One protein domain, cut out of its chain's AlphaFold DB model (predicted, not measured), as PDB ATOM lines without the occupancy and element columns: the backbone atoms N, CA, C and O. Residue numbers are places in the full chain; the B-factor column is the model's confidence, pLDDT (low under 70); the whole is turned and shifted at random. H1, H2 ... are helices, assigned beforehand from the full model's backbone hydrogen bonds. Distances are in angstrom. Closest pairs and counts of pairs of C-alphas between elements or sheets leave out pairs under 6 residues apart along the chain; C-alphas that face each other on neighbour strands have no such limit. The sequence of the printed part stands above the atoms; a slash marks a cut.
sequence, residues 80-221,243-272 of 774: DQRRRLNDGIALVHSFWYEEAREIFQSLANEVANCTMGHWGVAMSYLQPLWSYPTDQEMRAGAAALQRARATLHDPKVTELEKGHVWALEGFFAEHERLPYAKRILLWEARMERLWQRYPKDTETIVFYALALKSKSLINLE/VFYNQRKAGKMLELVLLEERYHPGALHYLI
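This is residues 80 to 221 and 243 to 272 of the 774 residues of an uncharacterized protein of Acanthamoeba castellanii str. Neff (UniProt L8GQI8). Nine helices run back and forth beside one another, and their row curls round into a nearly closed ring, where the end of H1 meets H9. H2 packs on H1 and H3, H4 on H3 and H5, H6 on H5 and H7, and H8 on H7 and H9. The printed part has 172 residues with nine named helices, H1 to H9 in chain order, and no named strand: all helix, and mostly aligned. It is compact, with a radius of gyration of the C-alphas of 15.2 A, and rounded, spanning 47 by 40 by 28 A.

The longest helix, H6, residues 180 to 197, touches H5, residues 159 to 172, at a shallow tilt of 14 degrees, opposite ways; this hairpin's closest C-alphas are those of Gly 170 and Trp 187, 4.4 A apart. H6 also forms a hairpin with H7, residues 202 to 215, closest at the C-alphas of Glu 188 and Ala 211, 4.9 A. H5 and H7 are close but not clearly touching, at 7.9 A between the C-alphas of His 164 and Thr 204. H5 touches the hub, H3, residues 115 to 123, at the C-alphas of Trp 119 and Val 165, 6.3 A. H3 forms hairpins with H4, residues 135 to 151, closest at Ala 122 and Gly 141, C-alphas 4.1 A apart, and with H2, residues 97 to 110, closest at Phe 104 and Gly 117, 4.6 A. H4 and H5 are a hairpin too, at 25 degrees. H1, residues 80 to 93, touches H2 at a shallow tilt of 24 degrees, opposite ways, with the C-alphas of Gly 88 and Ala 100 closest at 4.3 A. H8, residues 245 to 260, touches H7 at the C-alphas of Ala 209 and Ala 250, 4.5 A. H9, residues 265 to 272, touches H8 at a steep tilt of 39 degrees and H7 at a shallow one of 34.7 degrees, only just short of steep. H1 touches H9 with residues 90 to 93 alone, the C-alphas of His 93 and Gly 266 being 4.5 A apart. Every O i to N i+4 pair is within hydrogen-bond range in H1, H2, H3, H4, H7 and H9; H5 has 8 of 10, H6 13 of 14 and H8 11 of 12.

H6 measures 26.0 A, H4 24.8 A and H8 24.2 A from first to last C-alpha. H1 begins at C-alpha 80, (171.848, 151.649, 145.412), and H9 ends at C-alpha 272, (171.037, 128.554, 125.141).

The C-alphas farthest apart, of Ala 112 and Val 243, are 47.4 A apart. Residues 222 to 242 are not printed, and C-alphas 221 and 243 are 18.4 A apart across this cut. The link from H3 to H4 is long. Mean pLDDT of the printed part is 91.5; residues 130 to 131, 219 to 221 and 243 are under 70.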
ATOM      1  N   ASP A  80     173.262 152.024 145.524       91.81
ATOM      2  CA  ASP A  80     171.848 151.649 145.412       91.81
ATOM      3  C   ASP A  80     171.319 151.845 143.988       91.81
ATOM      4  O   ASP A  80     170.654 150.962 143.444       91.81
ATOM      5  N   GLN A  81     171.693 152.953 143.342       94.06
ATOM      6  CA  GLN A  81     171.424 153.183 141.923       94.06
ATOM      7  C   GLN A  81     172.155 152.156 141.051       94.06
ATOM      8  O   GLN A  81     171.579 151.658 140.088       94.06
ATOM      9  N   ARG A  82     173.376 151.754 141.434       92.12
ATOM     10  CA  ARG A  82     174.121 150.692 140.746       92.12
ATOM     11  C   ARG A  82     173.462 149.316 140.876       92.12
ATOM     12  O   ARG A  82     173.433 148.598 139.886       92.12
ATOM     13  N   ARG A  83     172.893 148.951 142.036       92.94
ATOM     14  CA  ARG A  83     172.112 147.698 142.147       92.94
ATOM     15  C   ARG A  83     170.909 147.719 141.201       92.94
ATOM     16  O   ARG A  83     170.813 146.836 140.364       92.94
ATOM     17  N   ARG A  84     170.112 148.794 141.218       94.75
ATOM     18  CA  ARG A  84     168.988 148.988 140.279       94.75
ATOM     19  C   ARG A  84     169.410 148.957 138.808       94.75
ATOM     20  O   ARG A  84     168.698 148.396 137.984       94.75
ATOM     21  N   LEU A  85     170.554 149.547 138.453       96.31
ATOM     22  CA  LEU A  85     171.066 149.492 137.080       96.31
ATOM     23  C   LEU A  85     171.364 148.043 136.670       96.31
ATOM     24  O   LEU A  85     170.993 147.621 135.578       96.31
ATOM     25  N   ASN A  86     171.978 147.281 137.572       96.19
ATOM     26  CA  ASN A  86     172.330 145.882 137.371       96.19
ATOM     27  C   ASN A  86     171.078 144.976 137.335       96.19
ATOM     28  O   ASN A  86     171.038 144.067 136.512       96.19
ATOM     29  N   ASP A  87     170.031 145.277 138.117       95.38
ATOM     30  CA  ASP A  87     168.702 144.648 138.008       95.38
ATOM     31  C   ASP A  87     168.085 144.889 136.615       95.38
ATOM     32  O   ASP A  87     167.606 143.962 135.964       95.38
ATOM     33  N   GLY A  88     168.133 146.132 136.118       96.50
ATOM     34  CA  GLY A  88     167.641 146.487 134.782       96.50
ATOM     35  C   GLY A  88     168.407 145.786 133.653       96.50
ATOM     36  O   GLY A  88     167.802 145.332 132.682       96.50
ATOM     37  N   ILE A  89     169.729 145.638 133.791       97.56
ATOM     38  CA  ILE A  89     170.566 144.882 132.846       97.56
ATOM     39  C   ILE A  89     170.213 143.387 132.885       97.56
ATOM     40  O   ILE A  89     170.025 142.784 131.830       97.56
ATOM     41  N   ALA A  90     170.037 142.799 134.072       96.50
ATOM     42  CA  ALA A  90     169.581 141.415 134.238       96.50
ATOM     43  C   ALA A  90     168.222 141.152 133.560       96.50
ATOM     44  O   ALA A  90     168.029 140.108 132.930       96.50
ATOM     45  N   LEU A  91     167.302 142.115 133.638       94.44
ATOM     46  CA  LEU A  91     165.979 142.045 133.015       94.44
ATOM     47  C   LEU A  91     166.032 142.203 131.484       94.44
ATOM     48  O   LEU A  91     165.414 141.397 130.794       94.44
ATOM     49  N   VAL A  92     166.840 143.124 130.930       94.88
ATOM     50  CA  VAL A  92     167.142 143.160 129.475       94.88
ATOM     51  C   VAL A  92     167.759 141.842 129.016       94.88
ATOM     52  O   VAL A  92     167.384 141.301 127.974       94.88
ATOM     53  N   HIS A  93     168.678 141.290 129.806       95.44
ATOM     54  CA  HIS A  93     169.288 140.002 129.514       95.44
ATOM     55  C   HIS A  93     168.305 138.838 129.507       95.44
ATOM     56  O   HIS A  93     168.547 137.867 128.798       95.44
ATOM     57  N   SER A  94     167.191 138.966 130.221       91.50
ATOM     58  CA  SER A  94     166.157 137.941 130.357       91.50
ATOM     59  C   SER A  94     164.853 138.312 129.627       91.50
ATOM     60  O   SER A  94     163.795 137.792 129.965       91.50
ATOM     61  N   PHE A  95     164.940 139.227 128.651       89.62
ATOM     62  CA  PHE A  95     163.860 139.714 127.772       89.62
ATOM     63  C   PHE A  95     162.652 140.371 128.464       89.62
ATOM     64  O   PHE A  95     161.655 140.690 127.824       89.62
ATOM     65  N   TRP A  96     162.769 140.710 129.748       88.12
ATOM     66  CA  TRP A  96     161.795 141.532 130.475       88.12
ATOM     67  C   TRP A  96     162.094 143.022 130.246       88.12
ATOM     68  O   TRP A  96     162.489 143.774 131.142       88.12
ATOM     69  N   TYR A  97     161.973 143.426 128.978       89.19
ATOM     70  CA  TYR A  97     162.383 144.738 128.483       89.19
ATOM     71  C   TYR A  97     161.576 145.885 129.103       89.19
ATOM     72  O   TYR A  97     162.144 146.923 129.435       89.19
ATOM     73  N   GLU A  98     160.269 145.711 129.283       86.25
ATOM     74  CA  GLU A  98     159.358 146.704 129.855       86.25
ATOM     75  C   GLU A  98     159.662 146.980 131.341       86.25
ATOM     76  O   GLU A  98     159.782 148.142 131.737       86.25
ATOM     77  N   GLU A  99     159.865 145.940 132.155       87.75
ATOM     78  CA  GLU A  99     160.336 146.030 133.546       87.75
ATOM     79  C   GLU A  99     161.681 146.758 133.636       87.75
ATOM     80  O   GLU A  99     161.842 147.687 134.434       87.75
ATOM     81  N   ALA A 100     162.640 146.373 132.788       93.69
ATOM     82  CA  ALA A 100     163.933 147.037 132.722       93.69
ATOM     83  C   ALA A 100     163.787 148.523 132.358       93.69
ATOM     84  O   ALA A 100     164.439 149.379 132.956       93.69
ATOM     85  N   ARG A 101     162.893 148.850 131.416       94.44
ATOM     86  CA  ARG A 101     162.603 150.221 130.980       94.44
ATOM     87  C   ARG A 101     162.037 151.075 132.114       94.44
ATOM     88  O   ARG A 101     162.494 152.206 132.275       94.44
ATOM     89  N   GLU A 102     161.120 150.546 132.931       93.06
ATOM     90  CA  GLU A 102     160.620 151.242 134.132       93.06
ATOM     91  C   GLU A 102     161.775 151.573 135.107       93.06
ATOM     92  O   GLU A 102     161.864 152.701 135.603       93.06
ATOM     93  N   ILE A 103     162.712 150.641 135.320       95.31
ATOM     94  CA  ILE A 103     163.882 150.830 136.200       95.31
ATOM     95  C   ILE A 103     164.877 151.852 135.624       95.31
ATOM     96  O   ILE A 103     165.279 152.789 136.320       95.31
ATOM     97  N   PHE A 104     165.264 151.713 134.355       97.94
ATOM     98  CA  PHE A 104     166.213 152.617 133.701       97.94
ATOM     99  C   PHE A 104     165.670 154.041 133.567       97.94
ATOM    100  O   PHE A 104     166.414 155.004 133.757       97.94
ATOM    101  N   GLN A 105     164.372 154.196 133.288       96.88
ATOM    102  CA  GLN A 105     163.739 155.509 133.194       96.88
ATOM    103  C   GLN A 105     163.570 156.162 134.575       96.88
ATOM    104  O   GLN A 105     163.718 157.377 134.694       96.88
ATOM    105  N   SER A 106     163.369 155.371 135.635       96.31
ATOM    106  CA  SER A 106     163.469 155.845 137.022       96.31
ATOM    107  C   SER A 106     164.880 156.361 137.349       96.31
ATOM    108  O   SER A 106     165.014 157.491 137.815       96.31
ATOM    109  N   LEU A 107     165.933 155.591 137.044       96.75
ATOM    110  CA  LEU A 107     167.331 156.000 137.261       96.75
ATOM    111  C   LEU A 107     167.694 157.278 136.492       96.75
ATOM    112  O   LEU A 107     168.321 158.177 137.046       96.75
ATOM    113  N   ALA A 108     167.260 157.375 135.235       95.94
ATOM    114  CA  ALA A 108     167.483 158.530 134.370       95.94
ATOM    115  C   ALA A 108     166.784 159.820 134.842       95.94
ATOM    116  O   ALA A 108     167.239 160.910 134.504       95.94
ATOM    117  N   ASN A 109     165.692 159.703 135.604       95.44
ATOM    118  CA  ASN A 109     164.982 160.842 136.193       95.44
ATOM    119  C   ASN A 109     165.539 161.230 137.579       95.44
ATOM    120  O   ASN A 109     165.416 162.380 137.988       95.44
ATOM    121  N   GLU A 110     166.120 160.275 138.310       95.38
ATOM    122  CA  GLU A 110     166.663 160.461 139.664       95.38
ATOM    123  C   GLU A 110     168.102 160.994 139.662       95.38
ATOM    124  O   GLU A 110     168.464 161.828 140.491       95.38
ATOM    125  N   VAL A 111     168.938 160.509 138.739       92.81
ATOM    126  CA  VAL A 111     170.372 160.813 138.695       92.81
ATOM    127  C   VAL A 111     170.680 161.735 137.518       92.81
ATOM    128  O   VAL A 111     170.639 161.331 136.354       92.81
ATOM    129  N   ALA A 112     171.060 162.976 137.827       89.94
ATOM    130  CA  ALA A 112     171.569 163.920 136.837       89.94
ATOM    131  C   ALA A 112     172.756 163.319 136.056       89.94
ATOM    132  O   ALA A 112     173.645 162.699 136.641       89.94
ATOM    133  N   ASN A 113     172.763 163.517 134.736       89.75
ATOM    134  CA  ASN A 113     173.746 162.968 133.794       89.75
ATOM    135  C   ASN A 113     173.873 161.424 133.772       89.75
ATOM    136  O   ASN A 113     174.909 160.904 133.368       89.75
ATOM    137  N   CYS A 114     172.835 160.666 134.154       94.75
ATOM    138  CA  CYS A 114     172.851 159.195 134.120       94.75
ATOM    139  C   CYS A 114     172.872 158.612 132.689       94.75
ATOM    140  O   CYS A 114     171.853 158.143 132.169       94.75
ATOM    141  N   THR A 115     174.054 158.577 132.063       97.31
ATOM    142  CA  THR A 115     174.279 158.000 130.727       97.31
ATOM    143  C   THR A 115     173.694 156.601 130.598       97.31
ATOM    144  O   THR A 115     172.950 156.333 129.656       97.31
ATOM    145  N   MET A 116     173.977 155.720 131.563       97.50
ATOM    146  CA  MET A 116     173.573 154.315 131.477       97.50
ATOM    147  C   MET A 116     172.085 154.077 131.760       97.50
ATOM    148  O   MET A 116     171.533 153.095 131.277       97.50
ATOM    149  N   GLY A 117     171.397 155.007 132.434       97.69
ATOM    150  CA  GLY A 117     169.934 155.004 132.518       97.69
ATOM    151  C   GLY A 117     169.300 155.350 131.170       97.69
ATOM    152  O   GLY A 117     168.442 154.623 130.677       97.69
ATOM    153  N   HIS A 118     169.768 156.410 130.504       98.06
ATOM    154  CA  HIS A 118     169.298 156.740 129.154       98.06
ATOM    155  C   HIS A 118     169.653 155.662 128.113       98.06
ATOM    156  O   HIS A 118     168.814 155.332 127.271       98.06
ATOM    157  N   TRP A 119     170.853 155.076 128.194       98.25
ATOM    158  CA  TRP A 119     171.256 153.930 127.374       98.25
ATOM    159  C   TRP A 119     170.370 152.711 127.633       98.25
ATOM    160  O   TRP A 119     169.906 152.107 126.676       98.25
ATOM    161  N   GLY A 120     170.070 152.382 128.892       97.88
ATOM    162  CA  GLY A 120     169.229 151.235 129.239       97.88
ATOM    163  C   GLY A 120     167.798 151.370 128.709       97.88
ATOM    164  O   GLY A 120     167.247 150.412 128.167       97.88
ATOM    165  N   VAL A 121     167.224 152.582 128.744       97.88
ATOM    166  CA  VAL A 121     165.945 152.863 128.064       97.88
ATOM    167  C   VAL A 121     166.063 152.623 126.554       97.88
ATOM    168  O   VAL A 121     165.184 151.981 125.988       97.88
ATOM    169  N   ALA A 122     167.140 153.060 125.892       97.25
ATOM    170  CA  ALA A 122     167.343 152.781 124.465       97.25
ATOM    171  C   ALA A 122     167.533 151.278 124.173       97.25
ATOM    172  O   ALA A 122     166.922 150.751 123.244       97.25
ATOM    173  N   MET A 123     168.322 150.576 124.991       96.56
ATOM    174  CA  MET A 123     168.594 149.142 124.856       96.56
ATOM    175  C   MET A 123     167.320 148.309 125.049       96.56
ATOM    176  O   MET A 123     167.122 147.327 124.344       96.56
ATOM    177  N   SER A 124     166.397 148.747 125.911       94.94
ATOM    178  CA  SER A 124     165.086 148.102 126.091       94.94
ATOM    179  C   SER A 124     164.160 148.158 124.861       94.94
ATOM    180  O   SER A 124     163.109 147.523 124.868       94.94
ATOM    181  N   TYR A 125     164.514 148.918 123.818       92.25
ATOM    182  CA  TYR A 125     163.819 148.936 122.523       92.25
ATOM    183  C   TYR A 125     164.553 148.138 121.431       92.25
ATOM    184  O   TYR A 125     164.069 148.046 120.305       92.25
ATOM    185  N   LEU A 126     165.707 147.545 121.746       90.56
ATOM    186  CA  LEU A 126     166.417 146.606 120.883       90.56
ATOM    187  C   LEU A 126     166.114 145.180 121.365       90.56
ATOM    188  O   LEU A 126     166.705 144.711 122.333       90.56
ATOM    189  N   GLN A 127     165.193 144.501 120.673       86.56
ATOM    190  CA  GLN A 127     164.689 143.160 121.018       86.56
ATOM    191  C   GLN A 127     165.081 142.097 119.957       86.56
ATOM    192  O   GLN A 127     164.219 141.438 119.372       86.56
ATOM    193  N   PRO A 128     166.381 141.936 119.635       79.88
ATOM    194  CA  PRO A 128     166.838 141.528 118.303       79.88
ATOM    195  C   PRO A 128     166.689 140.036 117.968       79.88
ATOM    196  O   PRO A 128     167.094 139.624 116.882       79.88
ATOM    197  N   LEU A 129     166.153 139.221 118.884       77.69
ATOM    198  CA  LEU A 129     165.868 137.800 118.648       77.69
ATOM    199  C   LEU A 129     164.360 137.481 118.575       77.69
ATOM    200  O   LEU A 129     164.023 136.344 118.256       77.69
ATOM    201  N   TRP A 130     163.474 138.440 118.887       63.44
ATOM    202  CA  TRP A 130     162.036 138.186 119.097       63.44
ATOM    203  C   TRP A 130     161.116 139.069 118.247       63.44
ATOM    204  O   TRP A 130     160.161 138.566 117.665       63.44
ATOM    205  N   SER A 131     161.389 140.375 118.156       66.00
ATOM    206  CA  SER A 131     160.473 141.343 117.537       66.00
ATOM    207  C   SER A 131     161.202 142.393 116.696       66.00
ATOM    208  O   SER A 131     162.416 142.602 116.816       66.00
ATOM    209  N   TYR A 132     160.445 143.093 115.846       71.31
ATOM    210  CA  TYR A 132     160.888 144.374 115.301       71.31
ATOM    211  C   TYR A 132     160.290 145.501 116.137       71.31
ATOM    212  O   TYR A 132     159.076 145.522 116.343       71.31
ATOM    213  N   PRO A 133     161.103 146.483 116.567       78.19
ATOM    214  CA  PRO A 133     160.569 147.716 117.115       78.19
ATOM    215  C   PRO A 133     159.744 148.423 116.037       78.19
ATOM    216  O   PRO A 133     160.238 148.687 114.936       78.19
ATOM    217  N   THR A 134     158.500 148.762 116.364       79.06
ATOM    218  CA  THR A 134     157.657 149.606 115.511       79.06
ATOM    219  C   THR A 134     158.303 150.977 115.315       79.06
ATOM    220  O   THR A 134     159.170 151.399 116.083       79.06
ATOM    221  N   ASP A 135     157.813 151.752 114.349       81.50
ATOM    222  CA  ASP A 135     158.196 153.158 114.174       81.50
ATOM    223  C   ASP A 135     158.100 153.990 115.472       81.50
ATOM    224  O   ASP A 135     158.844 154.958 115.654       81.50
ATOM    225  N   GLN A 136     157.188 153.635 116.389       85.62
ATOM    226  CA  GLN A 136     157.064 154.285 117.693       85.62
ATOM    227  C   GLN A 136     158.207 153.888 118.639       85.62
ATOM    228  O   GLN A 136     158.839 154.780 119.209       85.62
ATOM    229  N   GLU A 137     158.505 152.592 118.782       87.25
ATOM    230  CA  GLU A 137     159.644 152.120 119.586       87.25
ATOM    231  C   GLU A 137     160.984 152.596 119.012       87.25
ATOM    232  O   GLU A 137     161.852 153.032 119.769       87.25
ATOM    233  N   MET A 138     161.142 152.598 117.685       89.50
ATOM    234  CA  MET A 138     162.345 153.098 117.017       89.50
ATOM    235  C   MET A 138     162.618 154.563 117.370       89.50
ATOM    236  O   MET A 138     163.723 154.890 117.809       89.50
ATOM    237  N   ARG A 139     161.604 155.435 117.257       91.31
ATOM    238  CA  ARG A 139     161.714 156.848 117.658       91.31
ATOM    239  C   ARG A 139     161.945 157.007 119.164       91.31
ATOM    240  O   ARG A 139     162.732 157.861 119.568       91.31
ATOM    241  N   ALA A 140     161.303 156.189 120.001       93.50
ATOM    242  CA  ALA A 140     161.470 156.241 121.455       93.50
ATOM    243  C   ALA A 140     162.896 155.857 121.894       93.50
ATOM    244  O   ALA A 140     163.508 156.577 122.691       93.50
ATOM    245  N   GLY A 141     163.449 154.779 121.330       94.62
ATOM    246  CA  GLY A 141     164.820 154.332 121.573       94.62
ATOM    247  C   GLY A 141     165.868 155.292 121.009       94.62
ATOM    248  O   GLY A 141     166.811 155.639 121.719       94.62
ATOM    249  N   ALA A 142     165.660 155.831 119.802       95.06
ATOM    250  CA  ALA A 142     166.538 156.855 119.229       95.06
ATOM    251  C   ALA A 142     166.570 158.132 120.091       95.06
ATOM    252  O   ALA A 142     167.646 158.647 120.400       95.06
ATOM    253  N   ALA A 143     165.413 158.602 120.570       95.81
ATOM    254  CA  ALA A 143     165.332 159.750 121.474       95.81
ATOM    255  C   ALA A 143     165.957 159.466 122.856       95.81
ATOM    256  O   ALA A 143     166.541 160.363 123.468       95.81
ATOM    257  N   ALA A 144     165.863 158.233 123.365       96.88
ATOM    258  CA  ALA A 144     166.559 157.822 124.586       96.88
ATOM    259  C   ALA A 144     168.084 157.811 124.396       96.88
ATOM    260  O   ALA A 144     168.811 158.340 125.238       96.88
ATOM    261  N   LEU A 145     168.566 157.316 123.257       96.44
ATOM    262  CA  LEU A 145     169.987 157.299 122.936       96.44
ATOM    263  C   LEU A 145     170.551 158.709 122.696       96.44
ATOM    264  O   LEU A 145     171.664 159.002 123.127       96.44
ATOM    265  N   GLN A 146     169.769 159.617 122.106       96.25
ATOM    266  CA  GLN A 146     170.128 161.035 121.997       96.25
ATOM    267  C   GLN A 146     170.317 161.680 123.383       96.25
ATOM    268  O   GLN A 146     171.267 162.440 123.583       96.25
ATOM    269  N   ARG A 147     169.467 161.337 124.366       97.12
ATOM    270  CA  ARG A 147     169.646 161.769 125.764       97.12
ATOM    271  C   ARG A 147     170.898 161.153 126.396       97.12
ATOM    272  O   ARG A 147     171.645 161.873 127.050       97.12
ATOM    273  N   ALA A 148     171.199 159.876 126.139       97.31
ATOM    274  CA  ALA A 148     172.453 159.261 126.585       97.31
ATOM    275  C   ALA A 148     173.670 160.012 126.014       97.31
ATOM    276  O   ALA A 148     174.540 160.445 126.772       97.31
ATOM    277  N   ARG A 149     173.675 160.274 124.701       97.19
ATOM    278  CA  ARG A 149     174.716 161.042 124.001       97.19
ATOM    279  C   ARG A 149     174.920 162.441 124.589       97.19
ATOM    280  O   ARG A 149     176.062 162.869 124.737       97.19
ATOM    281  N   ALA A 150     173.845 163.134 124.968       97.06
ATOM    282  CA  ALA A 150     173.928 164.459 125.586       97.06
ATOM    283  C   ALA A 150     174.709 164.456 126.917       97.06
ATOM    284  O   ALA A 150     175.367 165.444 127.235       97.06
ATOM    285  N   THR A 151     174.699 163.347 127.666       96.31
ATOM    286  CA  THR A 151     175.384 163.226 128.970       96.31
ATOM    287  C   THR A 151     176.867 162.837 128.895       96.31
ATOM    288  O   THR A 151     177.570 162.973 129.890       96.31
ATOM    289  N   LEU A 152     177.388 162.422 127.728       96.38
ATOM    290  CA  LEU A 152     178.764 161.897 127.572       96.38
ATOM    291  C   LEU A 152     179.894 162.906 127.862       96.38
ATOM    292  O   LEU A 152     181.069 162.536 127.830       96.38
ATOM    293  N   HIS A 153     179.547 164.172 128.100       93.62
ATOM    294  CA  HIS A 153     180.473 165.235 128.480       93.62
ATOM    295  C   HIS A 153     180.768 165.275 129.993       93.62
ATOM    296  O   HIS A 153     181.696 165.972 130.400       93.62
ATOM    297  N   ASP A 154     179.994 164.571 130.831       93.56
ATOM    298  CA  ASP A 154     180.254 164.506 132.273       93.56
ATOM    299  C   ASP A 154     181.556 163.717 132.530       93.56
ATOM    300  O   ASP A 154     181.696 162.584 132.055       93.56
ATOM    301  N   PRO A 155     182.533 164.277 133.273       92.06
ATOM    302  CA  PRO A 155     183.854 163.672 133.447       92.06
ATOM    303  C   PRO A 155     183.845 162.350 134.229       92.06
ATOM    304  O   PRO A 155     184.874 161.678 134.281       92.06
ATOM    305  N   LYS A 156     182.716 161.955 134.834       92.69
ATOM    306  CA  LYS A 156     182.557 160.638 135.470       92.69
ATOM    307  C   LYS A 156     182.313 159.520 134.455       92.69
ATOM    308  O   LYS A 156     182.555 158.363 134.792       92.69
ATOM    309  N   VAL A 157     181.817 159.838 133.254       95.88
ATOM    310  CA  VAL A 157     181.390 158.842 132.261       95.88
ATOM    311  C   VAL A 157     182.609 158.160 131.649       95.88
ATOM    312  O   VAL A 157     183.453 158.779 130.986       95.88
ATOM    313  N   THR A 158     182.694 156.854 131.873       95.56
ATOM    314  CA  THR A 158     183.844 156.045 131.474       95.56
ATOM    315  C   THR A 158     183.905 155.832 129.960       95.56
ATOM    316  O   THR A 158     182.914 155.922 129.234       95.56
ATOM    317  N   GLU A 159     185.097 155.497 129.467       96.19
ATOM    318  CA  GLU A 159     185.309 155.113 128.065       96.19
ATOM    319  C   GLU A 159     184.525 153.853 127.655       96.19
ATOM    320  O   GLU A 159     184.140 153.724 126.494       96.19
ATOM    321  N   LEU A 160     184.234 152.964 128.611       96.56
ATOM    322  CA  LEU A 160     183.393 151.784 128.410       96.56
ATOM    323  C   LEU A 160     181.920 152.176 128.204       96.56
ATOM    324  O   LEU A 160     181.299 151.752 127.233       96.56
ATOM    325  N   GLU A 161     181.376 153.056 129.051       97.50
ATOM    326  CA  GLU A 161     179.998 153.562 128.930       97.50
ATOM    327  C   GLU A 161     179.785 154.353 127.626       97.50
ATOM    328  O   GLU A 161     178.802 154.129 126.915       97.50
ATOM    329  N   LYS A 162     180.748 155.207 127.243       98.00
ATOM    330  CA  LYS A 162     180.777 155.847 125.909       98.00
ATOM    331  C   LYS A 162     180.786 154.802 124.791       98.00
ATOM    332  O   LYS A 162     180.101 154.977 123.785       98.00
ATOM    333  N   GLY A 163     181.531 153.714 124.982       98.19
ATOM    334  CA  GLY A 163     181.598 152.571 124.078       98.19
ATOM    335  C   GLY A 163     180.255 151.865 123.875       98.19
ATOM    336  O   GLY A 163     179.862 151.658 122.729       98.19
ATOM    337  N   HIS A 164     179.512 151.562 124.944       98.12
ATOM    338  CA  HIS A 164     178.176 150.954 124.847       98.12
ATOM    339  C   HIS A 164     177.148 151.880 124.176       98.12
ATOM    340  O   HIS A 164     176.326 151.410 123.384       98.12
ATOM    341  N   VAL A 165     177.207 153.195 124.435       98.31
ATOM    342  CA  VAL A 165     176.366 154.190 123.740       98.31
ATOM    343  C   VAL A 165     176.711 154.254 122.253       98.31
ATOM    344  O   VAL A 165     175.819 154.125 121.415       98.31
ATOM    345  N   TRP A 166     177.995 154.368 121.908       98.00
ATOM    346  CA  TRP A 166     178.458 154.355 120.520       98.00
ATOM    347  C   TRP A 166     178.132 153.043 119.797       98.00
ATOM    348  O   TRP A 166     177.806 153.068 118.611       98.00
ATOM    349  N   ALA A 167     178.181 151.894 120.472       98.06
ATOM    350  CA  ALA A 167     177.790 150.631 119.860       98.06
ATOM    351  C   ALA A 167     176.295 150.620 119.523       98.06
ATOM    352  O   ALA A 167     175.929 150.340 118.381       98.06
ATOM    353  N   LEU A 168     175.443 151.017 120.474       97.31
ATOM    354  CA  LEU A 168     173.990 151.067 120.296       97.31
ATOM    355  C   LEU A 168     173.544 152.116 119.253       97.31
ATOM    356  O   LEU A 168     172.536 151.919 118.571       97.31
ATOM    357  N   GLU A 169     174.335 153.174 119.023       95.81
ATOM    358  CA  GLU A 169     174.138 154.089 117.884       95.81
ATOM    359  C   GLU A 169     174.199 153.368 116.530       95.81
ATOM    360  O   GLU A 169     173.591 153.844 115.578       95.81
ATOM    361  N   GLY A 170     174.874 152.217 116.425       93.38
ATOM    362  CA  GLY A 170     174.874 151.397 115.211       93.38
ATOM    363  C   GLY A 170     173.485 150.887 114.807       93.38
ATOM    364  O   GLY A 170     173.235 150.723 113.617       93.38
ATOM    365  N   PHE A 171     172.574 150.697 115.771       93.62
ATOM    366  CA  PHE A 171     171.207 150.237 115.506       93.62
ATOM    367  C   PHE A 171     170.184 151.376 115.349       93.62
ATOM    368  O   PHE A 171     169.231 151.249 114.576       93.62
ATOM    369  N   PHE A 172     170.354 152.472 116.098       93.12
ATOM    370  CA  PHE A 172     169.386 153.578 116.144       93.12
ATOM    371  C   PHE A 172     169.715 154.756 115.214       93.12
ATOM    372  O   PHE A 172     168.802 155.494 114.848       93.12
ATOM    373  N   ALA A 173     170.973 154.955 114.804       80.94
ATOM    374  CA  ALA A 173     171.301 155.992 113.827       80.94
ATOM    375  C   ALA A 173     170.731 155.650 112.438       80.94
ATOM    376  O   ALA A 173     170.696 154.490 112.032       80.94
ATOM    377  N   GLU A 174     170.281 156.679 111.712       80.06
ATOM    378  CA  GLU A 174     169.723 156.572 110.351       80.06
ATOM    379  C   GLU A 174     168.604 155.519 110.191       80.06
ATOM    380  O   GLU A 174     168.407 154.964 109.109       80.06
ATOM    381  N   HIS A 175     167.819 155.262 111.247       79.44
ATOM    382  CA  HIS A 175     166.753 154.252 111.225       79.44
ATOM    383  C   HIS A 175     165.635 154.519 110.206       79.44
ATOM    384  O   HIS A 175     164.925 153.595 109.825       79.44
ATOM    385  N   GLU A 176     165.489 155.766 109.758       81.19
ATOM    386  CA  GLU A 176     164.553 156.195 108.709       81.19
ATOM    387  C   GLU A 176     165.063 155.880 107.288       81.19
ATOM    388  O   GLU A 176     164.351 156.089 106.310       81.19
ATOM    389  N   ARG A 177     166.314 155.409 107.160       84.12
ATOM    390  CA  ARG A 177     167.026 155.225 105.882       84.12
ATOM    391  C   ARG A 177     167.597 153.817 105.717       84.12
ATOM    392  O   ARG A 177     167.670 153.313 104.600       84.12
ATOM    393  N   LEU A 178     168.033 153.189 106.811       83.19
ATOM    394  CA  LEU A 178     168.724 151.899 106.794       83.19
ATOM    395  C   LEU A 178     167.780 150.724 107.126       83.19
ATOM    396  O   LEU A 178     167.181 150.707 108.208       83.19
ATOM    397  N   PRO A 179     167.700 149.690 106.260       79.94
ATOM    398  CA  PRO A 179     166.990 148.447 106.561       79.94
ATOM    399  C   PRO A 179     167.480 147.790 107.856       79.94
ATOM    400  O   PRO A 179     168.672 147.828 108.166       79.94
ATOM    401  N   TYR A 180     166.570 147.130 108.580       80.81
ATOM    402  CA  TYR A 180     166.841 146.496 109.879       80.81
ATOM    403  C   TYR A 180     168.095 145.602 109.867       80.81
ATOM    404  O   TYR A 180     168.960 145.752 110.727       80.81
ATOM    405  N   ALA A 181     168.258 144.749 108.848       79.38
ATOM    406  CA  ALA A 181     169.426 143.875 108.713       79.38
ATOM    407  C   ALA A 181     170.758 144.652 108.683       79.38
ATOM    408  O   ALA A 181     171.705 144.292 109.383       79.38
ATOM    409  N   LYS A 182     170.819 145.777 107.955       83.94
ATOM    410  CA  LYS A 182     172.015 146.637 107.903       83.94
ATOM    411  C   LYS A 182     172.270 147.339 109.247       83.94
ATOM    412  O   LYS A 182     173.425 147.563 109.599       83.94
ATOM    413  N   ARG A 183     171.226 147.606 110.043       88.94
ATOM    414  CA  ARG A 183     171.331 148.164 111.407       88.94
ATOM    415  C   ARG A 183     171.803 147.132 112.444       88.94
ATOM    416  O   ARG A 183     172.603 147.476 113.310       88.94
ATOM    417  N   ILE A 184     171.415 145.860 112.313       88.62
ATOM    418  CA  ILE A 184     171.984 144.753 113.111       88.62
ATOM    419  C   ILE A 184     173.469 144.538 112.782       88.62
ATOM    420  O   ILE A 184     174.276 144.455 113.705       88.62
ATOM    421  N   LEU A 185     173.858 144.534 111.498       88.50
ATOM    422  CA  LEU A 185     175.272 144.453 111.093       88.50
ATOM    423  C   LEU A 185     176.113 145.605 111.664       88.50
ATOM    424  O   LEU A 185     177.210 145.381 112.171       88.50
ATOM    425  N   LEU A 186     175.600 146.840 111.611       93.06
ATOM    426  CA  LEU A 186     176.285 148.008 112.169       93.06
ATOM    427  C   LEU A 186     176.436 147.930 113.692       93.06
ATOM    428  O   LEU A 186     177.456 148.374 114.214       93.06
ATOM    429  N   TRP A 187     175.459 147.372 114.408       96.00
ATOM    430  CA  TRP A 187     175.570 147.140 115.848       96.00
ATOM    431  C   TRP A 187     176.578 146.030 116.182       96.00
ATOM    432  O   TRP A 187     177.456 146.248 117.016       96.00
ATOM    433  N   GLU A 188     176.534 144.888 115.485       95.75
ATOM    434  CA  GLU A 188     177.476 143.772 115.674       95.75
ATOM    435  C   GLU A 188     178.926 144.195 115.413       95.75
ATOM    436  O   GLU A 188     179.782 144.000 116.274       95.75
ATOM    437  N   ALA A 189     179.188 144.890 114.303       96.25
ATOM    438  CA  ALA A 189     180.523 145.381 113.964       96.25
ATOM    439  C   ALA A 189     181.054 146.459 114.935       96.25
ATOM    440  O   ALA A 189     182.270 146.645 115.049       96.25
ATOM    441  N   ARG A 190     180.179 147.187 115.646       98.12
ATOM    442  CA  ARG A 190     180.598 148.095 116.729       98.12
ATOM    443  C   ARG A 190     180.819 147.348 118.045       98.12
ATOM    444  O   ARG A 190     181.804 147.634 118.724       98.12
ATOM    445  N   MET A 191     179.972 146.375 118.380       98.38
ATOM    446  CA  MET A 191     180.164 145.519 119.554       98.38
ATOM    447  C   MET A 191     181.446 144.676 119.454       98.38
ATOM    448  O   MET A 191     182.152 144.565 120.453       98.38
ATOM    449  N   GLU A 192     181.823 144.179 118.268       98.06
ATOM    450  CA  GLU A 192     183.099 143.466 118.084       98.06
ATOM    451  C   GLU A 192     184.297 144.375 118.396       98.06
ATOM    452  O   GLU A 192     185.202 143.988 119.132       98.06
ATOM    453  N   ARG A 193     184.285 145.620 117.900       98.50
ATOM    454  CA  ARG A 193     185.340 146.612 118.180       98.50
ATOM    455  C   ARG A 193     185.376 147.030 119.651       98.50
ATOM    456  O   ARG A 193     186.453 147.304 120.179       98.50
ATOM    457  N   LEU A 194     184.222 147.076 120.321       98.31
ATOM    458  CA  LEU A 194     184.157 147.327 121.761       98.31
ATOM    459  C   LEU A 194     184.782 146.161 122.540       98.31
ATOM    460  O   LEU A 194     185.630 146.394 123.398       98.31
ATOM    461  N   TRP A 195     184.448 144.921 122.174       97.94
ATOM    462  CA  TRP A 195     185.049 143.711 122.736       97.94
ATOM    463  C   TRP A 195     186.560 143.632 122.489       97.94
ATOM    464  O   TRP A 195     187.307 143.339 123.416       97.94
ATOM    465  N   GLN A 196     187.048 143.995 121.300       97.81
ATOM    466  CA  GLN A 196     188.487 144.076 121.013       97.81
ATOM    467  C   GLN A 196     189.222 145.089 121.915       97.81
ATOM    468  O   GLN A 196     190.384 144.868 122.256       97.81
ATOM    469  N   ARG A 197     188.559 146.180 122.338       97.94
ATOM    470  CA  ARG A 197     189.109 147.173 123.286       97.94
ATOM    471  C   ARG A 197     188.955 146.750 124.756       97.94
ATOM    472  O   ARG A 197     189.797 147.119 125.573       97.94
ATOM    473  N   TYR A 198     187.925 145.969 125.085       96.75
ATOM    474  CA  TYR A 198     187.607 145.501 126.441       96.75
ATOM    475  C   TYR A 198     187.383 143.971 126.508       96.75
ATOM    476  O   TYR A 198     186.324 143.518 126.947       96.75
ATOM    477  N   PRO A 199     188.375 143.132 126.145       95.62
ATOM    478  CA  PRO A 199     188.184 141.684 125.952       95.62
ATOM    479  C   PRO A 199     188.005 140.875 127.250       95.62
ATOM    480  O   PRO A 199     187.976 139.647 127.208       95.62
ATOM    481  N   LYS A 200     187.917 141.553 128.401       93.94
ATOM    482  CA  LYS A 200     187.675 140.984 129.737       93.94
ATOM    483  C   LYS A 200     186.435 141.563 130.429       93.94
ATOM    484  O   LYS A 200     186.203 141.253 131.590       93.94
ATOM    485  N   ASP A 201     185.685 142.443 129.768       96.31
ATOM    486  CA  ASP A 201     184.465 143.010 130.340       96.31
ATOM    487  C   ASP A 201     183.270 142.085 130.067       96.31
ATOM    488  O   ASP A 201     182.939 141.819 128.908       96.31
ATOM    489  N   THR A 202     182.640 141.582 131.136       97.62
ATOM    490  CA  THR A 202     181.549 140.597 131.061       97.62
ATOM    491  C   THR A 202     180.401 141.092 130.181       97.62
ATOM    492  O   THR A 202     179.989 140.389 129.258       97.62
ATOM    493  N   GLU A 203     179.923 142.317 130.408       97.25
ATOM    494  CA  GLU A 203     178.797 142.896 129.665       97.25
ATOM    495  C   GLU A 203     179.123 143.057 128.180       97.25
ATOM    496  O   GLU A 203     178.335 142.677 127.316       97.25
ATOM    497  N   THR A 204     180.315 143.560 127.859       97.88
ATOM    498  CA  THR A 204     180.777 143.705 126.475       97.88
ATOM    499  C   THR A 204     180.825 142.361 125.747       97.88
ATOM    500  O   THR A 204     180.372 142.280 124.604       97.88
ATOM    501  N   ILE A 205     181.315 141.297 126.396       98.19
ATOM    502  CA  ILE A 205     181.314 139.940 125.822       98.19
ATOM    503  C   ILE A 205     179.875 139.447 125.603       98.19
ATOM    504  O   ILE A 205     179.558 138.932 124.529       98.19
ATOM    505  N   VAL A 206     178.994 139.623 126.591       98.38
ATOM    506  CA  VAL A 206     177.619 139.100 126.563       98.38
ATOM    507  C   VAL A 206     176.746 139.840 125.543       98.38
ATOM    508  O   VAL A 206     176.069 139.194 124.740       98.38
ATOM    509  N   PHE A 207     176.803 141.173 125.482       98.19
ATOM    510  CA  PHE A 207     176.116 141.944 124.441       98.19
ATOM    511  C   PHE A 207     176.716 141.718 123.047       98.19
ATOM    512  O   PHE A 207     175.976 141.768 122.062       98.19
ATOM    513  N   TYR A 208     178.015 141.413 122.925       98.38
ATOM    514  CA  TYR A 208     178.578 141.047 121.625       98.38
ATOM    515  C   TYR A 208     178.110 139.657 121.165       98.38
ATOM    516  O   TYR A 208     177.734 139.488 120.005       98.38
ATOM    517  N   ALA A 209     178.018 138.683 122.074       97.81
ATOM    518  CA  ALA A 209     177.429 137.378 121.779       97.81
ATOM    519  C   ALA A 209     175.943 137.481 121.373       97.81
ATOM    520  O   ALA A 209     175.519 136.792 120.444       97.81
ATOM    521  N   LEU A 210     175.168 138.391 121.985       95.94
ATOM    522  CA  LEU A 210     173.811 138.716 121.530       95.94
ATOM    523  C   LEU A 210     173.806 139.272 120.101       95.94
ATOM    524  O   LEU A 210     172.997 138.838 119.283       95.94
ATOM    525  N   ALA A 211     174.701 140.209 119.780       95.00
ATOM    526  CA  ALA A 211     174.784 140.794 118.444       95.00
ATOM    527  C   ALA A 211     175.192 139.756 117.376       95.00
ATOM    528  O   ALA A 211     174.595 139.724 116.301       95.00
ATOM    529  N   LEU A 212     176.112 138.837 117.698       92.31
ATOM    530  CA  LEU A 212     176.452 137.672 116.866       92.31
ATOM    531  C   LEU A 212     175.258 136.730 116.652       92.31
ATOM    532  O   LEU A 212     174.977 136.336 115.520       92.31
ATOM    533  N   LYS A 213     174.511 136.395 117.713       88.50
ATOM    534  CA  LYS A 213     173.286 135.591 117.583       88.50
ATOM    535  C   LYS A 213     172.225 136.322 116.750       88.50
ATOM    536  O   LYS A 213     171.591 135.686 115.913       88.50
ATOM    537  N   SER A 214     172.090 137.638 116.895       86.50
ATOM    538  CA  SER A 214     171.177 138.469 116.090       86.50
ATOM    539  C   SER A 214     171.564 138.470 114.605       86.50
ATOM    540  O   SER A 214     170.720 138.284 113.730       86.50
ATOM    541  N   LYS A 215     172.864 138.591 114.311       85.06
ATOM    542  CA  LYS A 215     173.444 138.479 112.963       85.06
ATOM    543  C   LYS A 215     173.214 137.099 112.330       85.06
ATOM    544  O   LYS A 215     173.069 137.016 111.120       85.06
ATOM    545  N   SER A 216     173.089 136.035 113.130       78.00
ATOM    546  CA  SER A 216     172.736 134.696 112.625       78.00
ATOM    547  C   SER A 216     171.267 134.527 112.186       78.00
ATOM    548  O   SER A 216     170.912 133.459 111.693       78.00
ATOM    549  N   LEU A 217     170.413 135.548 112.361       74.00
ATOM    550  CA  LEU A 217     168.985 135.512 112.000       74.00
ATOM    551  C   LEU A 217     168.607 136.412 110.803       74.00
ATOM    552  O   LEU A 217     167.535 136.228 110.222       74.00
ATOM    553  N   ILE A 218     169.450 137.387 110.436       70.25
ATOM    554  CA  ILE A 218     169.162 138.335 109.344       70.25
ATOM    555  C   ILE A 218     169.368 137.704 107.961       70.25
ATOM    556  O   ILE A 218     170.316 136.955 107.744       70.25
ATOM    557  N   ASN A 219     168.511 138.066 107.002       56.56
ATOM    558  CA  ASN A 219     168.751 137.789 105.585       56.56
ATOM    559  C   ASN A 219     169.557 138.939 104.945       56.56
ATOM    560  O   ASN A 219     169.303 140.109 105.244       56.56
ATOM    561  N   LEU A 220     170.487 138.612 104.045       50.00
ATOM    562  CA  LEU A 220     171.242 139.567 103.224       50.00
ATOM    563  C   LEU A 220     170.738 139.647 101.766       50.00
ATOM    564  O   LEU A 220     171.052 140.604 101.065       50.00
ATOM    565  N   GLU A 221     169.908 138.706 101.312       49.72
ATOM    566  CA  GLU A 221     169.485 138.531  99.909       49.72
ATOM    567  C   GLU A 221     168.497 139.571  99.363       49.72
ATOM    568  O   GLU A 221     167.993 139.411  98.249       49.72
ATOM    569  N   VAL A 243     179.211 125.642 109.327       63.62
ATOM    570  CA  VAL A 243     177.817 125.463 109.768       63.62
ATOM    571  C   VAL A 243     177.640 125.919 111.221       63.62
ATOM    572  O   VAL A 243     178.237 125.358 112.149       63.62
ATOM    573  N   PHE A 244     176.768 126.910 111.423       74.06
ATOM    574  CA  PHE A 244     176.551 127.618 112.693       74.06
ATOM    575  C   PHE A 244     177.762 128.437 113.191       74.06
ATOM    576  O   PHE A 244     177.954 128.555 114.404       74.06
ATOM    577  N   TYR A 245     178.612 128.985 112.313       81.31
ATOM    578  CA  TYR A 245     179.824 129.713 112.729       81.31
ATOM    579  C   TYR A 245     179.547 130.838 113.750       81.31
ATOM    580  O   TYR A 245     180.122 130.815 114.843       81.31
ATOM    581  N   ASN A 246     178.634 131.777 113.460       83.88
ATOM    582  CA  ASN A 246     178.311 132.884 114.378       83.88
ATOM    583  C   ASN A 246     177.793 132.386 115.744       83.88
ATOM    584  O   ASN A 246     178.191 132.903 116.790       83.88
ATOM    585  N   GLN A 247     176.969 131.337 115.755       86.69
ATOM    586  CA  GLN A 247     176.454 130.712 116.974       86.69
ATOM    587  C   GLN A 247     177.552 129.981 117.765       86.69
ATOM    588  O   GLN A 247     177.609 130.083 118.989       86.69
ATOM    589  N   ARG A 248     178.465 129.273 117.086       89.06
ATOM    590  CA  ARG A 248     179.632 128.619 117.705       89.06
ATOM    591  C   ARG A 248     180.633 129.645 118.251       89.06
ATOM    592  O   ARG A 248     181.265 129.364 119.267       89.06
ATOM    593  N   LYS A 249     180.772 130.819 117.617       91.94
ATOM    594  CA  LYS A 249     181.561 131.962 118.119       91.94
ATOM    595  C   LYS A 249     180.929 132.512 119.402       91.94
ATOM    596  O   LYS A 249     181.594 132.532 120.434       91.94
ATOM    597  N   ALA A 250     179.639 132.857 119.362       94.44
ATOM    598  CA  ALA A 250     178.889 133.357 120.515       94.44
ATOM    599  C   ALA A 250     178.903 132.370 121.700       94.44
ATOM    600  O   ALA A 250     179.326 132.736 122.795       94.44
ATOM    601  N   GLY A 251     178.533 131.105 121.475       95.00
ATOM    602  CA  GLY A 251     178.494 130.066 122.509       95.00
ATOM    603  C   GLY A 251     179.827 129.897 123.245       95.00
ATOM    604  O   GLY A 251     179.855 130.001 124.468       95.00
ATOM    605  N   LYS A 252     180.946 129.760 122.519       95.06
ATOM    606  CA  LYS A 252     182.295 129.660 123.114       95.06
ATOM    607  C   LYS A 252     182.692 130.887 123.941       95.06
ATOM    608  O   LYS A 252     183.338 130.749 124.975       95.06
ATOM    609  N   MET A 253     182.329 132.093 123.500       95.94
ATOM    610  CA  MET A 253     182.622 133.318 124.256       95.94
ATOM    611  C   MET A 253     181.849 133.364 125.582       95.94
ATOM    612  O   MET A 253     182.382 133.813 126.594       95.94
ATOM    613  N   LEU A 254     180.623 132.838 125.595       98.12
ATOM    614  CA  LEU A 254     179.789 132.750 126.792       98.12
ATOM    615  C   LEU A 254     180.196 131.593 127.715       98.12
ATOM    616  O   LEU A 254     180.179 131.767 128.931       98.12
ATOM    617  N   GLU A 255     180.638 130.453 127.174       96.69
ATOM    618  CA  GLU A 255     181.252 129.360 127.949       96.69
ATOM    619  C   GLU A 255     182.406 129.879 128.823       96.69
ATOM    620  O   GLU A 255     182.470 129.544 130.004       96.69
ATOM    621  N   LEU A 256     183.266 130.748 128.270       95.00
ATOM    622  CA  LEU A 256     184.375 131.375 128.999       95.00
ATOM    623  C   LEU A 256     183.892 132.311 130.119       95.00
ATOM    624  O   LEU A 256     184.379 132.200 131.243       95.00
ATOM    625  N   VAL A 257     182.900 133.172 129.855       96.62
ATOM    626  CA  VAL A 257     182.266 134.014 130.893       96.62
ATOM    627  C   VAL A 257     181.727 133.153 132.040       96.62
ATOM    628  O   VAL A 257     181.907 133.481 133.210       96.62
ATOM    629  N   LEU A 258     181.117 132.011 131.722       95.69
ATOM    630  CA  LEU A 258     180.482 131.110 132.686       95.69
ATOM    631  C   LEU A 258     181.468 130.255 133.507       95.69
ATOM    632  O   LEU A 258     181.030 129.539 134.417       95.69
ATOM    633  N   LEU A 259     182.778 130.354 133.245       93.75
ATOM    634  CA  LEU A 259     183.824 129.846 134.143       93.75
ATOM    635  C   LEU A 259     183.970 130.736 135.388       93.75
ATOM    636  O   LEU A 259     184.052 130.215 136.501       93.75
ATOM    637  N   GLU A 260     183.953 132.061 135.211       91.94
ATOM    638  CA  GLU A 260     184.093 133.049 136.294       91.94
ATOM    639  C   GLU A 260     182.729 133.467 136.876       91.94
ATOM    640  O   GLU A 260     182.546 133.567 138.093       91.94
ATOM    641  N   GLU A 261     181.736 133.665 136.010       94.38
ATOM    642  CA  GLU A 261     180.411 134.210 136.315       94.38
ATOM    643  C   GLU A 261     179.330 133.123 136.140       94.38
ATOM    644  O   GLU A 261     178.374 133.282 135.389       94.38
ATOM    645  N   ARG A 262     179.477 131.982 136.834       91.94
ATOM    646  CA  ARG A 262     178.667 130.743 136.677       91.94
ATOM    647  C   ARG A 262     177.136 130.910 136.545       91.94
ATOM    648  O   ARG A 262     176.494 130.027 135.975       91.94
ATOM    649  N   TYR A 263     176.569 131.983 137.099       90.62
ATOM    650  CA  TYR A 263     175.133 132.301 137.106       90.62
ATOM    651  C   TYR A 263     174.809 133.659 136.449       90.62
ATOM    652  O   TYR A 263     173.830 134.304 136.818       90.62
ATOM    653  N   HIS A 264     175.628 134.121 135.499       96.62
ATOM    654  CA  HIS A 264     175.352 135.346 134.745       96.62
ATOM    655  C   HIS A 264     174.132 135.141 133.830       96.62
ATOM    656  O   HIS A 264     174.212 134.302 132.923       96.62
ATOM    657  N   PRO A 265     173.012 135.868 134.019       95.50
ATOM    658  CA  PRO A 265     171.757 135.550 133.339       95.50
ATOM    659  C   PRO A 265     171.897 135.672 131.817       95.50
ATOM    660  O   PRO A 265     171.636 134.705 131.110       95.50
ATOM    661  N   GLY A 266     172.445 136.783 131.311       96.31
ATOM    662  CA  GLY A 266     172.646 136.978 129.869       96.31
ATOM    663  C   GLY A 266     173.610 135.977 129.226       96.31
ATOM    664  O   GLY A 266     173.420 135.597 128.075       96.31
ATOM    665  N   ALA A 267     174.613 135.485 129.965       97.94
ATOM    666  CA  ALA A 267     175.559 134.517 129.407       97.94
ATOM    667  C   ALA A 267     174.956 133.109 129.333       97.94
ATOM    668  O   ALA A 267     175.122 132.430 128.323       97.94
ATOM    669  N   LEU A 268     174.210 132.687 130.363       96.88
ATOM    670  CA  LEU A 268     173.433 131.446 130.310       96.88
ATOM    671  C   LEU A 268     172.377 131.519 129.199       96.88
ATOM    672  O   LEU A 268     172.261 130.591 128.400       96.88
ATOM    673  N   HIS A 269     171.658 132.638 129.115       95.75
ATOM    674  CA  HIS A 269     170.576 132.825 128.163       95.75
ATOM    675  C   HIS A 269     171.049 132.790 126.704       95.75
ATOM    676  O   HIS A 269     170.571 131.988 125.899       95.75
ATOM    677  N   TYR A 270     172.016 133.634 126.346       96.31
ATOM    678  CA  TYR A 270     172.440 133.758 124.953       96.31
ATOM    679  C   TYR A 270     173.259 132.540 124.491       96.31
ATOM    680  O   TYR A 270     173.301 132.257 123.293       96.31
ATOM    681  N   LEU A 271     173.828 131.754 125.419       96.31
ATOM    682  CA  LEU A 271     174.406 130.439 125.126       96.31
ATOM    683  C   LEU A 271     173.306 129.447 124.736       96.31
ATOM    684  O   LEU A 271     173.443 128.781 123.712       96.31
ATOM    685  N   ILE A 272     172.197 129.393 125.485       94.38
ATOM    686  CA  ILE A 272     171.037 128.554 125.141       94.38
ATOM    687  C   ILE A 272     170.528 128.904 123.738       94.38
ATOM    688  O   ILE A 272     170.487 128.028 122.879       94.38
TER     689      ILE A 272